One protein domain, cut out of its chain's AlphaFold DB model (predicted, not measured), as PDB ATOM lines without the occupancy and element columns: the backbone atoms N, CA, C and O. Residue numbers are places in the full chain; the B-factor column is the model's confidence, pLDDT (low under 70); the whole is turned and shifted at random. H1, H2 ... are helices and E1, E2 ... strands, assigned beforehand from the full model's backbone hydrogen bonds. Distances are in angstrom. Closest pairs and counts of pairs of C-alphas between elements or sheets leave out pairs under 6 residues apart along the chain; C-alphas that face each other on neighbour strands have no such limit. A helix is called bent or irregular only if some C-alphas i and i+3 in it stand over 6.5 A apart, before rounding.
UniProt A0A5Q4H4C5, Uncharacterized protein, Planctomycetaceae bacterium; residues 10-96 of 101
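This is residues 10 to 96 of the 101 residues of an uncharacterized protein of Planctomycetaceae bacterium (UniProt A0A5Q4H4C5). A small three-stranded sheet has H3 packed on one face by its residues 48 to 58 and H4 on the opposite face; H3 reaches far beyond the sheet, with H1 loosely beside it and H2 crossing their far end. Away from that end, the long link from E2 to H4 loops out, and its residues 76 to 81 stick out free. The printed part has 87 residues with four named helices and three named strands, in the order E1 H1 H2 H3 E2 H4 E3; the sheet runs E2 E1 E3, antiparallel, and the class is mostly helix. The whole is loose, with a radius of gyration of the C-alphas of 15.8 A and spans of 47 by 33 by 19 A.

E1 is residues 10 to 12, 6.8 A long, from C-alpha 10 at (113.638, 105.005, 114.997). H1, residues 14 to 25, is 17.9 A long and irregular, with C-alphas 15 and 18 7.4 A apart. H2 is residues 28 to 38, 14.7 A. H3, residues 40 to 58, is 28.2 A long and ends at C-alpha 58 at (119.167, 102.073, 115.985); it is neither bent nor irregular, but only just, with C-alphas 40 and 43 6.0 A apart. E2 is residues 66 to 69, 9.9 A. H4, residues 84 to 92, is 13.5 A long and irregular, with C-alphas 88 and 91 9.4 A apart. E3, residues 93 to 95, is 7.0 A long and ends at C-alpha 95 at (116.146, 108.256, 119.591).

E1 is the inner strand: N 10 and O 94 of E3 are 2.8 A apart, and N 11 and O 67 of E2 2.9 A, within hydrogen-bond range. E2, H4 and E3 form a split strand-helix-strand unit, two strands running the same way with E1 between them, and its crossover is right-handed. H3 is on the sheet, over E2, at a height of 5.0 A; their closest C-alphas, of Ala 55 and Ala 66, are 4.7 A apart. H4 is on the opposite face, over E3, at a height of 8.2 A; their closest C-alphas, of Ala 86 and Leu 93, are 6.6 A apart. H1 and H3 are close but not clearly touching, at a shallow tilt of 28 degrees, opposite ways; their closest C-alphas, of Leu 21 and Leu 44, are 7.0 A apart. H2 and H3 touch only at the corner, and only just, with 3 pairs of C-alphas within 8 A; the closest are Leu 34 and Leu 40, 6.5 A. H2 and H4 are apart. O i to N i+4 pairs within hydrogen-bond range number 6 of 8 in H1, 5 of 7 in H2, 14 of 15 in H3 and 3 of 5 in H4.

The two C-alphas farthest apart, of Glu 36 and Cys 80, are 47.9 A from each other. The printed part has no cut. The link from E2 to H4, 14 residues, is long. The mean pLDDT of the printed part is 78.0; residues 28 to 41 and 72 to 83 are under 70.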
ATOM      1  N   VAL A  10     113.724 106.327 115.606       90.56
ATOM      2  CA  VAL A  10     113.638 105.005 114.997       90.56
ATOM      3  C   VAL A  10     112.554 104.211 115.708       90.56
ATOM      4  O   VAL A  10     112.504 104.213 116.936       90.56
ATOM      5  N   VAL A  11     111.686 103.560 114.938       92.00
ATOM      6  CA  VAL A  11     110.555 102.779 115.452       92.00
ATOM      7  C   VAL A  11     110.715 101.327 115.034       92.00
ATOM      8  O   VAL A  11     110.915 101.067 113.847       92.00
ATOM      9  N   ASP A  12     110.629 100.402 115.985       93.62
ATOM     10  CA  ASP A  12     110.580  98.967 115.707       93.62
ATOM     11  C   ASP A  12     109.291  98.628 114.955       93.62
ATOM     12  O   ASP A  12     108.192  98.988 115.378       93.62
ATOM     13  N   ILE A  13     109.442  97.951 113.820       94.44
ATOM     14  CA  ILE A  13     108.324  97.459 113.011       94.44
ATOM     15  C   ILE A  13     108.454  95.962 112.733       94.44
ATOM     16  O   ILE A  13     107.851  95.465 111.779       94.44
ATOM     17  N   THR A  14     109.258  95.243 113.521       92.69
ATOM     18  CA  THR A  14     109.549  93.819 113.310       92.69
ATOM     19  C   THR A  14     108.258  93.002 113.232       92.69
ATOM     20  O   THR A  14     108.004  92.338 112.227       92.69
ATOM     21  N   ASP A  15     107.366  93.185 114.204       93.19
ATOM     22  CA  ASP A  15     106.066  92.505 114.263       93.19
ATOM     23  C   ASP A  15     105.059  93.001 113.203       93.19
ATOM     24  O   ASP A  15     104.045  92.354 112.932       93.19
ATOM     25  N   GLN A  16     105.301  94.166 112.592       93.56
ATOM     26  CA  GLN A  16     104.403  94.792 111.614       93.56
ATOM     27  C   GLN A  16     104.871  94.614 110.164       93.56
ATOM     28  O   GLN A  16     104.136  94.981 109.240       93.56
ATOM     29  N   MET A  17     106.050  94.027 109.940       91.00
ATOM     30  CA  MET A  17     106.653  93.899 108.613       91.00
ATOM     31  C   MET A  17     105.753  93.131 107.634       91.00
ATOM     32  O   MET A  17     105.533  93.579 106.509       91.00
ATOM     33  N   ASP A  18     105.142  92.031 108.074       87.38
ATOM     34  CA  ASP A  18     104.229  91.246 107.236       87.38
ATOM     35  C   ASP A  18     102.989  92.039 106.808       87.38
ATOM     36  O   ASP A  18     102.544  91.957 105.659       87.38
ATOM     37  N   THR A  19     102.421  92.832 107.718       90.00
ATOM     38  CA  THR A  19     101.282  93.703 107.403       90.00
ATOM     39  C   THR A  19     101.693  94.788 106.413       90.00
ATOM     40  O   THR A  19     100.977  95.033 105.441       90.00
ATOM     41  N   LYS A  20     102.873  95.384 106.598       88.62
ATOM     42  CA  LYS A  20     103.431  96.382 105.683       88.62
ATOM     43  C   LYS A  20     103.635  95.814 104.276       88.62
ATOM     44  O   LYS A  20     103.237  96.451 103.302       88.62
ATOM     45  N   LEU A  21     104.192  94.607 104.158       84.69
ATOM     46  CA  LEU A  21     104.376  93.920 102.876       84.69
ATOM     47  C   LEU A  21     103.037  93.668 102.170       84.69
ATOM     48  O   LEU A  21     102.905  93.951 100.979       84.69
ATOM     49  N   LYS A  22     102.022  93.203 102.909       84.00
ATOM     50  CA  LYS A  22     100.669  92.983 102.369       84.00
ATOM     51  C   LYS A  22     100.037  94.281 101.872       84.00
ATOM     52  O   LYS A  22      99.516  94.304 100.762       84.00
ATOM     53  N   MET A  23     100.121  95.354 102.661       85.00
ATOM     54  CA  MET A  23      99.617  96.675 102.274       85.00
ATOM     55  C   MET A  23     100.284  97.179 100.993       85.00
ATOM     56  O   MET A  23      99.602  97.666 100.095       85.00
ATOM     57  N   LEU A  24     101.603  97.018 100.878       78.69
ATOM     58  CA  LEU A  24     102.355  97.458  99.707       78.69
ATOM     59  C   LEU A  24     101.964  96.659  98.449       78.69
ATOM     60  O   LEU A  24     101.810  97.231  97.370       78.69
ATOM     61  N   GLY A  25     101.687  95.362  98.610       72.88
ATOM     62  CA  GLY A  25     101.205  94.485  97.542       72.88
ATOM     63  C   GLY A  25      99.814  94.828  96.988       72.88
ATOM     64  O   GLY A  25      99.508  94.419  95.866       72.88
ATOM     65  N   CYS A  26      98.990  95.587  97.721       79.69
ATOM     66  CA  CYS A  26      97.655  96.013  97.280       79.69
ATOM     67  C   CYS A  26      97.676  97.149  96.239       79.69
ATOM     68  O   CYS A  26      96.663  97.392  95.584       79.69
ATOM     69  N   HIS A  27      98.796  97.856  96.064       74.25
ATOM     70  CA  HIS A  27      98.900  98.989  95.137       74.25
ATOM     71  C   HIS A  27      99.176  98.529  93.697       74.25
ATOM     72  O   HIS A  27     100.247  98.774  93.146       74.25
ATOM     73  N   GLU A  28      98.197  97.869  93.067       63.09
ATOM     74  CA  GLU A  28      98.355  97.192  91.767       63.09
ATOM     75  C   GLU A  28      98.876  98.089  90.635       63.09
ATOM     76  O   GLU A  28      99.678  97.636  89.823       63.09
ATOM     77  N   SER A  29      98.493  99.368  90.598       64.00
ATOM     78  CA  SER A  29      98.930 100.301  89.549       64.00
ATOM     79  C   SER A  29     100.397 100.725  89.678       64.00
ATOM     80  O   SER A  29     101.070 100.928  88.670       64.00
ATOM     81  N   GLN A  30     100.915 100.836  90.903       62.81
ATOM     82  CA  GLN A  30     102.339 101.093  91.163       62.81
ATOM     83  C   GLN A  30     103.155  99.807  91.014       62.81
ATOM     84  O   GLN A  30     104.283  99.827  90.529       62.81
ATOM     85  N   ARG A  31     102.540  98.681  91.379       63.38
ATOM     86  CA  ARG A  31     103.086  97.334  91.273       63.38
ATOM     87  C   ARG A  31     103.334  96.918  89.828       63.38
ATOM     88  O   ARG A  31     104.413  96.430  89.535       63.38
ATOM     89  N   GLN A  32     102.369  97.130  88.933       59.41
ATOM     90  CA  GLN A  32     102.461  96.706  87.533       59.41
ATOM     91  C   GLN A  32     103.625  97.386  86.800       59.41
ATOM     92  O   GLN A  32     104.394  96.729  86.110       59.41
ATOM     93  N   TRP A  33     103.812  98.689  87.022       57.97
ATOM     94  CA  TRP A  33     104.930  99.430  86.437       57.97
ATOM     95  C   TRP A  33     106.300  98.969  86.972       57.97
ATOM     96  O   TRP A  33     107.284  98.948  86.231       57.97
ATOM     97  N   LEU A  34     106.372  98.573  88.249       57.91
ATOM     98  CA  LEU A  34     107.590  98.028  88.862       57.91
ATOM     99  C   LEU A  34     107.873  96.589  88.412       57.91
ATOM    100  O   LEU A  34     109.023  96.258  88.147       57.91
ATOM    101  N   ASP A  35     106.843  95.759  88.268       61.31
ATOM    102  CA  ASP A  35     106.972  94.368  87.826       61.31
ATOM    103  C   ASP A  35     107.438  94.286  86.361       61.31
ATOM    104  O   ASP A  35     108.343  93.525  86.032       61.31
ATOM    105  N   GLU A  36     106.915  95.166  85.500       60.41
ATOM    106  CA  GLU A  36     107.296  95.257  84.082       60.41
ATOM    107  C   GLU A  36     108.736  95.757  83.859       60.41
ATOM    108  O   GLU A  36     109.305  95.526  82.790       60.41
ATOM    109  N   THR A  37     109.339  96.447  84.835       58.00
ATOM    110  CA  THR A  37     110.655  97.091  84.667       58.00
ATOM    111  C   THR A  37     111.765  96.510  85.540       58.00
ATOM    112  O   THR A  37     112.916  96.520  85.104       58.00
ATOM    113  N   GLN A  38     111.455  96.027  86.750       56.94
ATOM    114  CA  GLN A  38     112.436  95.579  87.752       56.94
ATOM    115  C   GLN A  38     112.019  94.317  88.528       56.94
ATOM    116  O   GLN A  38     112.797  93.842  89.340       56.94
ATOM    117  N   GLY A  39     110.842  93.743  88.261       64.12
ATOM    118  CA  GLY A  39     110.346  92.559  88.963       64.12
ATOM    119  C   GLY A  39     109.783  92.863  90.358       64.12
ATOM    120  O   GLY A  39     110.306  93.668  91.129       64.12
ATOM    121  N   LEU A  40     108.674  92.207  90.690       58.09
ATOM    122  CA  LEU A  40     107.951  92.376  91.950       58.09
ATOM    123  C   LEU A  40     108.789  92.087  93.208       58.09
ATOM    124  O   LEU A  40     108.647  92.768  94.226       58.09
ATOM    125  N   ASP A  41     109.639  91.064  93.158       63.94
ATOM    126  CA  ASP A  41     110.405  90.623  94.327       63.94
ATOM    127  C   ASP A  41     111.482  91.641  94.723       63.94
ATOM    128  O   ASP A  41     111.730  91.844  95.915       63.94
ATOM    129  N   ASP A  42     112.041  92.363  93.748       73.19
ATOM    130  CA  ASP A  42     113.151  93.293  93.959       73.19
ATOM    131  C   ASP A  42     112.735  94.509  94.799       73.19
ATOM    132  O   ASP A  42     113.502  94.974  95.648       73.19
ATOM    133  N   TYR A  43     111.507  95.017  94.640       74.31
ATOM    134  CA  TYR A  43     111.063  96.172  95.430       74.31
ATOM    135  C   TYR A  43     110.669  95.785  96.866       74.31
ATOM    136  O   TYR A  43     110.952  96.538  97.803       74.31
ATOM    137  N   LEU A  44     110.041  94.616  97.064       80.88
ATOM    138  CA  LEU A  44     109.696  94.114  98.400       80.88
ATOM    139  C   LEU A  44     110.959  93.788  99.197       80.88
ATOM    140  O   LEU A  44     111.048  94.105 100.385       80.88
ATOM    141  N   GLU A  45     111.945  93.195  98.531       83.62
ATOM    142  CA  GLU A  45     113.239  92.893  99.125       83.62
ATOM    143  C   GLU A  45     114.027  94.167  99.444       83.62
ATOM    144  O   GLU A  45     114.535  94.314 100.554       83.62
ATOM    145  N   SER A  46     114.030  95.150  98.541       83.69
ATOM    146  CA  SER A  46     114.614  96.472  98.797       83.69
ATOM    147  C   SER A  46     113.980  97.168 100.013       83.69
ATOM    148  O   SER A  46     114.681  97.782 100.827       83.69
ATOM    149  N   MET A  47     112.664  97.021 100.209       86.06
ATOM    150  CA  MET A  47     111.971  97.561 101.382       86.06
ATOM    151  C   MET A  47     112.409  96.861 102.678       86.06
ATOM    152  O   MET A  47     112.723  97.545 103.657       86.06
ATOM    153  N   ARG A  48     112.511  95.522 102.678       89.06
ATOM    154  CA  ARG A  48     113.038  94.755 103.822       89.06
ATOM    155  C   ARG A  48     114.473  95.149 104.158       89.06
ATOM    156  O   ARG A  48     114.778  95.401 105.321       89.06
ATOM    157  N   GLN A  49     115.335  95.261 103.149       90.38
ATOM    158  CA  GLN A  49     116.733  95.658 103.325       90.38
ATOM    159  C   GLN A  49     116.855  97.061 103.916       90.38
ATOM    160  O   GLN A  49     117.647  97.270 104.836       90.38
ATOM    161  N   SER A  50     116.027  97.995 103.444       88.31
ATOM    162  CA  SER A  50     115.968  99.353 103.991       88.31
ATOM    163  C   SER A  50     115.551  99.338 105.466       88.31
ATOM    164  O   SER A  50     116.194  99.983 106.291       88.31
ATOM    165  N   GLY A  51     114.526  98.556 105.826       90.06
ATOM    166  CA  GLY A  51     114.093  98.409 107.220       90.06
ATOM    167  C   GLY A  51     115.163  97.782 108.121       90.06
ATOM    168  O   GLY A  51     115.384  98.247 109.239       90.06
ATOM    169  N   ALA A  52     115.878  96.772 107.621       92.44
ATOM    170  CA  ALA A  52     116.975  96.129 108.343       92.44
ATOM    171  C   ALA A  52     118.193  97.055 108.505       92.44
ATOM    172  O   ALA A  52     118.888  97.025 109.521       92.44
ATOM    173  N   GLU A  53     118.477  97.913 107.521       90.81
ATOM    174  CA  GLU A  53     119.512  98.937 107.646       90.81
ATOM    175  C   GLU A  53     119.185  99.933 108.759       90.81
ATOM    176  O   GLU A  53     120.041 100.202 109.601       90.81
ATOM    177  N   VAL A  54     117.942 100.407 108.826       90.31
ATOM    178  CA  VAL A  54     117.494 101.314 109.889       90.31
ATOM    179  C   VAL A  54     117.526 100.638 111.266       90.31
ATOM    180  O   VAL A  54     117.979 101.260 112.229       90.31
ATOM    181  N   ALA A  55     117.142  99.362 111.372       90.25
ATOM    182  CA  ALA A  55     117.258  98.604 112.620       90.25
ATOM    183  C   ALA A  55     118.720  98.508 113.093       90.25
ATOM    184  O   ALA A  55     119.024  98.741 114.259       90.25
ATOM    185  N   ARG A  56     119.669  98.281 112.173       89.88
ATOM    186  CA  ARG A  56     121.106  98.306 112.505       89.88
ATOM    187  C   ARG A  56     121.583  99.682 112.968       89.88
ATOM    188  O   ARG A  56     122.442  99.756 113.845       89.88
ATOM    189  N   ILE A  57     121.046 100.759 112.394       87.31
ATOM    190  CA  ILE A  57     121.368 102.136 112.797       87.31
ATOM    191  C   ILE A  57     120.861 102.432 114.218       87.31
ATOM    192  O   ILE A  57     121.537 103.157 114.949       87.31
ATOM    193  N   SER A  58     119.726 101.858 114.639       86.75
ATOM    194  CA  SER A  58     119.167 102.073 115.985       86.75
ATOM    195  C   SER A  58     120.073 101.539 117.104       86.75
ATOM    196  O   SER A  58     120.051 102.056 118.222       86.75
ATOM    197  N   GLY A  59     120.875 100.508 116.806       85.38
ATOM    198  CA  GLY A  59     121.743  99.836 117.773       85.38
ATOM    199  C   GLY A  59     120.994  98.984 118.804       85.38
ATOM    200  O   GLY A  59     121.618  98.533 119.765       85.38
ATOM    201  N   GLN A  60     119.688  98.763 118.625       87.69
ATOM    202  CA  GLN A  60     118.875  97.940 119.518       87.69
ATOM    203  C   GLN A  60     119.048  96.453 119.198       87.69
ATOM    204  O   GLN A  60     118.959  96.023 118.048       87.69
ATOM    205  N   SER A  61     119.295  95.647 120.228       86.88
ATOM    206  CA  SER A  61     119.337  94.192 120.095       86.88
ATOM    207  C   SER A  61     117.920  93.631 119.992       86.88
ATOM    208  O   SER A  61     117.100  93.908 120.863       86.88
ATOM    209  N   GLY A  62     117.662  92.798 118.983       88.56
ATOM    210  CA  GLY A  62     116.366  92.139 118.785       88.56
ATOM    211  C   GLY A  62     115.439  92.830 117.785       88.56
ATOM    212  O   GLY A  62     114.406  92.266 117.462       88.56
ATOM    213  N   TRP A  63     115.812  94.004 117.263       92.56
ATOM    214  CA  TRP A  63     115.067  94.658 116.186       92.56
ATOM    215  C   TRP A  63     115.551  94.113 114.845       92.56
ATOM    216  O   TRP A  63     116.718  94.295 114.483       92.56
ATOM    217  N   GLU A  64     114.672  93.443 114.105       94.38
ATOM    218  CA  GLU A  64     114.983  92.948 112.759       94.38
ATOM    219  C   GLU A  64     114.699  94.020 111.707       94.38
ATOM    220  O   GLU A  64     115.454  94.174 110.743       94.38
ATOM    221  N   TYR A  65     113.643  94.806 111.926       94.38
ATOM    222  CA  TYR A  65     113.212  95.855 111.016       94.38
ATOM    223  C   TYR A  65     112.785  97.106 111.768       94.38
ATOM    224  O   TYR A  65     112.076  97.037 112.766       94.38
ATOM    225  N   ALA A  66     113.162  98.266 111.239       93.31
ATOM    226  CA  ALA A  66     112.756  99.536 111.813       93.31
ATOM    227  C   ALA A  66     112.485 100.599 110.743       93.31
ATOM    228  O   ALA A  66     112.966 100.515 109.612       93.31
ATOM    229  N   GLU A  67     111.725 101.626 111.113       92.12
ATOM    230  CA  GLU A  67     111.504 102.817 110.292       92.12
ATOM    231  C   GLU A  67     112.093 104.060 110.942       92.12
ATOM    232  O   GLU A  67     112.017 104.259 112.153       92.12
ATOM    233  N   GLY A  68     112.702 104.904 110.109       89.75
ATOM    234  CA  GLY A  68     113.347 106.134 110.531       89.75
ATOM    235  C   GLY A  68     112.449 107.336 110.278       89.75
ATOM    236  O   GLY A  68     112.024 107.570 109.147       89.75
ATOM    237  N   PHE A  69     112.221 108.140 111.309       85.94
ATOM    238  CA  PHE A  69     111.439 109.367 111.242       85.94
ATOM    239  C   PHE A  69     112.340 110.575 111.487       85.94
ATOM    240  O   PHE A  69     113.224 110.560 112.346       85.94
ATOM    241  N   ARG A  70     112.100 111.640 110.725       83.69
ATOM    242  CA  ARG A  70     112.743 112.944 110.902       83.69
ATOM    243  C   ARG A  70     111.667 113.991 111.103       83.69
ATOM    244  O   ARG A  70     110.736 114.084 110.299       83.69
ATOM    245  N   GLN A  71     111.801 114.802 112.144       74.12
ATOM    246  CA  GLN A  71     110.833 115.858 112.398       74.12
ATOM    247  C   GLN A  71     111.200 117.098 111.576       74.12
ATOM    248  O   GLN A  71     112.174 117.785 111.855       74.12
ATOM    249  N   HIS A  72     110.412 117.400 110.540       69.00
ATOM    250  CA  HIS A  72     110.659 118.570 109.688       69.00
ATOM    251  C   HIS A  72     110.266 119.907 110.359       69.00
ATOM    252  O   HIS A  72     110.790 120.954 109.994       69.00
ATOM    253  N   SER A  73     109.345 119.899 111.334       63.97
ATOM    254  CA  SER A  73     108.933 121.092 112.094       63.97
ATOM    255  C   SER A  73     108.567 120.734 113.536       63.97
ATOM    256  O   SER A  73     107.712 119.880 113.774       63.97
ATOM    257  N   HIS A  74     109.201 121.409 114.496       54.88
ATOM    258  CA  HIS A  74     109.005 121.244 115.947       54.88
ATOM    259  C   HIS A  74     107.620 121.716 116.430       54.88
ATOM    260  O   HIS A  74     107.114 121.223 117.428       54.88
ATOM    261  N   VAL A  75     106.975 122.637 115.702       52.91
ATOM    262  CA  VAL A  75     105.710 123.269 116.133       52.91
ATOM    263  C   VAL A  75     104.473 122.527 115.606       52.91
ATOM    264  O   VAL A  75     103.431 122.528 116.251       52.91
ATOM    265  N   GLY A  76     104.568 121.852 114.453       57.06
ATOM    266  CA  GLY A  76     103.436 121.116 113.870       57.06
ATOM    267  C   GLY A  76     102.110 121.907 113.858       57.06
ATOM    268  O   GLY A  76     102.098 123.110 113.605       57.06
ATOM    269  N   PHE A  77     100.997 121.214 114.140       50.97
ATOM    270  CA  PHE A  77      99.659 121.777 114.411       50.97
ATOM    271  C   PHE A  77      99.360 121.894 115.925       50.97
ATOM    272  O   PHE A  77      98.207 122.091 116.313       50.97
ATOM    273  N   SER A  78     100.359 121.736 116.802       50.78
ATOM    274  CA  SER A  78     100.169 121.834 118.250       50.78
ATOM    275  C   SER A  78     100.546 123.229 118.745       50.78
ATOM    276  O   SER A  78     101.602 123.766 118.434       50.78
ATOM    277  N   ALA A  79      99.692 123.827 119.579       56.59
ATOM    278  CA  ALA A  79      99.970 125.119 120.218       56.59
ATOM    279  C   ALA A  79     101.139 125.063 121.230       56.59
ATOM    280  O   ALA A  79     101.500 126.080 121.819       56.59
ATOM    281  N   CYS A  80     101.708 123.876 121.466       57.50
ATOM    282  CA  CYS A  80     102.799 123.616 122.398       57.50
ATOM    283  C   CYS A  80     103.777 122.598 121.796       57.50
ATOM    284  O   CYS A  80     103.361 121.717 121.038       57.50
ATOM    285  N   ASP A  81     105.048 122.702 122.179       60.78
ATOM    286  CA  ASP A  81     106.108 121.766 121.797       60.78
ATOM    287  C   ASP A  81     105.889 120.419 122.511       60.78
ATOM    288  O   ASP A  81     105.959 120.332 123.740       60.78
ATOM    289  N   ARG A  82     105.493 119.391 121.752       65.75
ATOM    290  CA  ARG A  82     105.104 118.059 122.248       65.75
ATOM    291  C   ARG A  82     105.619 116.998 121.277       65.75
ATOM    292  O   ARG A  82     105.331 117.061 120.083       65.75
ATOM    293  N   ASN A  83     106.313 115.981 121.785       68.12
ATOM    294  CA  ASN A  83     106.720 114.827 120.982       68.12
ATOM    295  C   ASN A  83     105.624 113.748 121.011       68.12
ATOM    296  O   ASN A  83     105.710 112.766 121.746       68.12
ATOM    297  N   LEU A  84     104.579 113.949 120.205       73.31
ATOM    298  CA  LEU A  84     103.426 113.042 120.123       73.31
ATOM    299  C   LEU A  84     103.807 111.616 119.698       73.31
ATOM    300  O   LEU A  84     103.146 110.664 120.102       73.31
ATOM    301  N   LEU A  85     104.873 111.452 118.907       71.25
ATOM    302  CA  LEU A  85     105.361 110.129 118.518       71.25
ATOM    303  C   LEU A  85     105.850 109.348 119.739       71.25
ATOM    304  O   LEU A  85     105.472 108.193 119.905       71.25
ATOM    305  N   ALA A  86     106.626 109.987 120.619       75.25
ATOM    306  CA  ALA A  86     107.066 109.361 121.863       75.25
ATOM    307  C   ALA A  86     105.886 109.034 122.798       75.25
ATOM    308  O   ALA A  86     105.885 107.980 123.428       75.25
ATOM    309  N   GLU A  87     104.865 109.899 122.859       78.00
ATOM    310  CA  GLU A  87     103.664 109.667 123.680       78.00
ATOM    311  C   GLU A  87     102.848 108.448 123.217       78.00
ATOM    312  O   GLU A  87     102.320 107.717 124.052       78.00
ATOM    313  N   VAL A  88     102.732 108.227 121.905       81.62
ATOM    314  CA  VAL A  88     101.894 107.155 121.338       81.62
ATOM    315  C   VAL A  88     102.642 105.829 121.224       81.62
ATOM    316  O   VAL A  88     102.048 104.776 121.443       81.62
ATOM    317  N   LEU A  89     103.925 105.868 120.854       80.00
ATOM    318  CA  LEU A  89     104.688 104.667 120.505       80.00
ATOM    319  C   LEU A  89     105.481 104.088 121.681       80.00
ATOM    320  O   LEU A  89     105.785 102.901 121.669       80.00
ATOM    321  N   GLY A  90     105.780 104.878 122.716       84.25
ATOM    322  CA  GLY A  90     106.401 104.373 123.940       84.25
ATOM    323  C   GLY A  90     107.668 103.550 123.683       84.25
ATOM    324  O   GLY A  90     108.641 104.055 123.129       84.25
ATOM    325  N   GLU A  91     107.651 102.279 124.096       82.81
ATOM    326  CA  GLU A  91     108.823 101.389 124.121       82.81
ATOM    327  C   GLU A  91     109.330 100.953 122.740       82.81
ATOM    328  O   GLU A  91     110.496 100.584 122.617       82.81
ATOM    329  N   VAL A  92     108.503 101.031 121.689       84.25
ATOM    330  CA  VAL A  92     108.945 100.687 120.324       84.25
ATOM    331  C   VAL A  92     109.656 101.845 119.623       84.25
ATOM    332  O   VAL A  92     110.053 101.708 118.473       84.25
ATOM    333  N   LEU A  93     109.830 102.993 120.288       85.88
ATOM    334  CA  LEU A  93     110.483 104.177 119.739       85.88
ATOM    335  C   LEU A  93     111.776 104.487 120.494       85.88
ATOM    336  O   LEU A  93     111.793 104.646 121.713       85.88
ATOM    337  N   VAL A  94     112.862 104.665 119.745       86.00
ATOM    338  CA  VAL A  94     114.155 105.104 120.281       86.00
ATOM    339  C   VAL A  94     114.667 106.326 119.533       86.00
ATOM    340  O   VAL A  94     114.451 106.490 118.332       86.00
ATOM    341  N   ALA A  95     115.380 107.200 120.241       83.62
ATOM    342  CA  ALA A  95     116.146 108.256 119.591       83.62
ATOM    343  C   ALA A  95     117.296 107.628 118.792       83.62
ATOM    344  O   ALA A  95     117.982 106.726 119.280       83.62
ATOM    345  N   CYS A  96     117.531 108.117 117.576       79.69
ATOM    346  CA  CYS A  96     118.661 107.658 116.782       79.69
ATOM    347  C   CYS A  96     119.962 108.117 117.455       79.69
ATOM    348  O   CYS A  96     120.257 109.314 117.519       79.69
TER     349      CYS A  96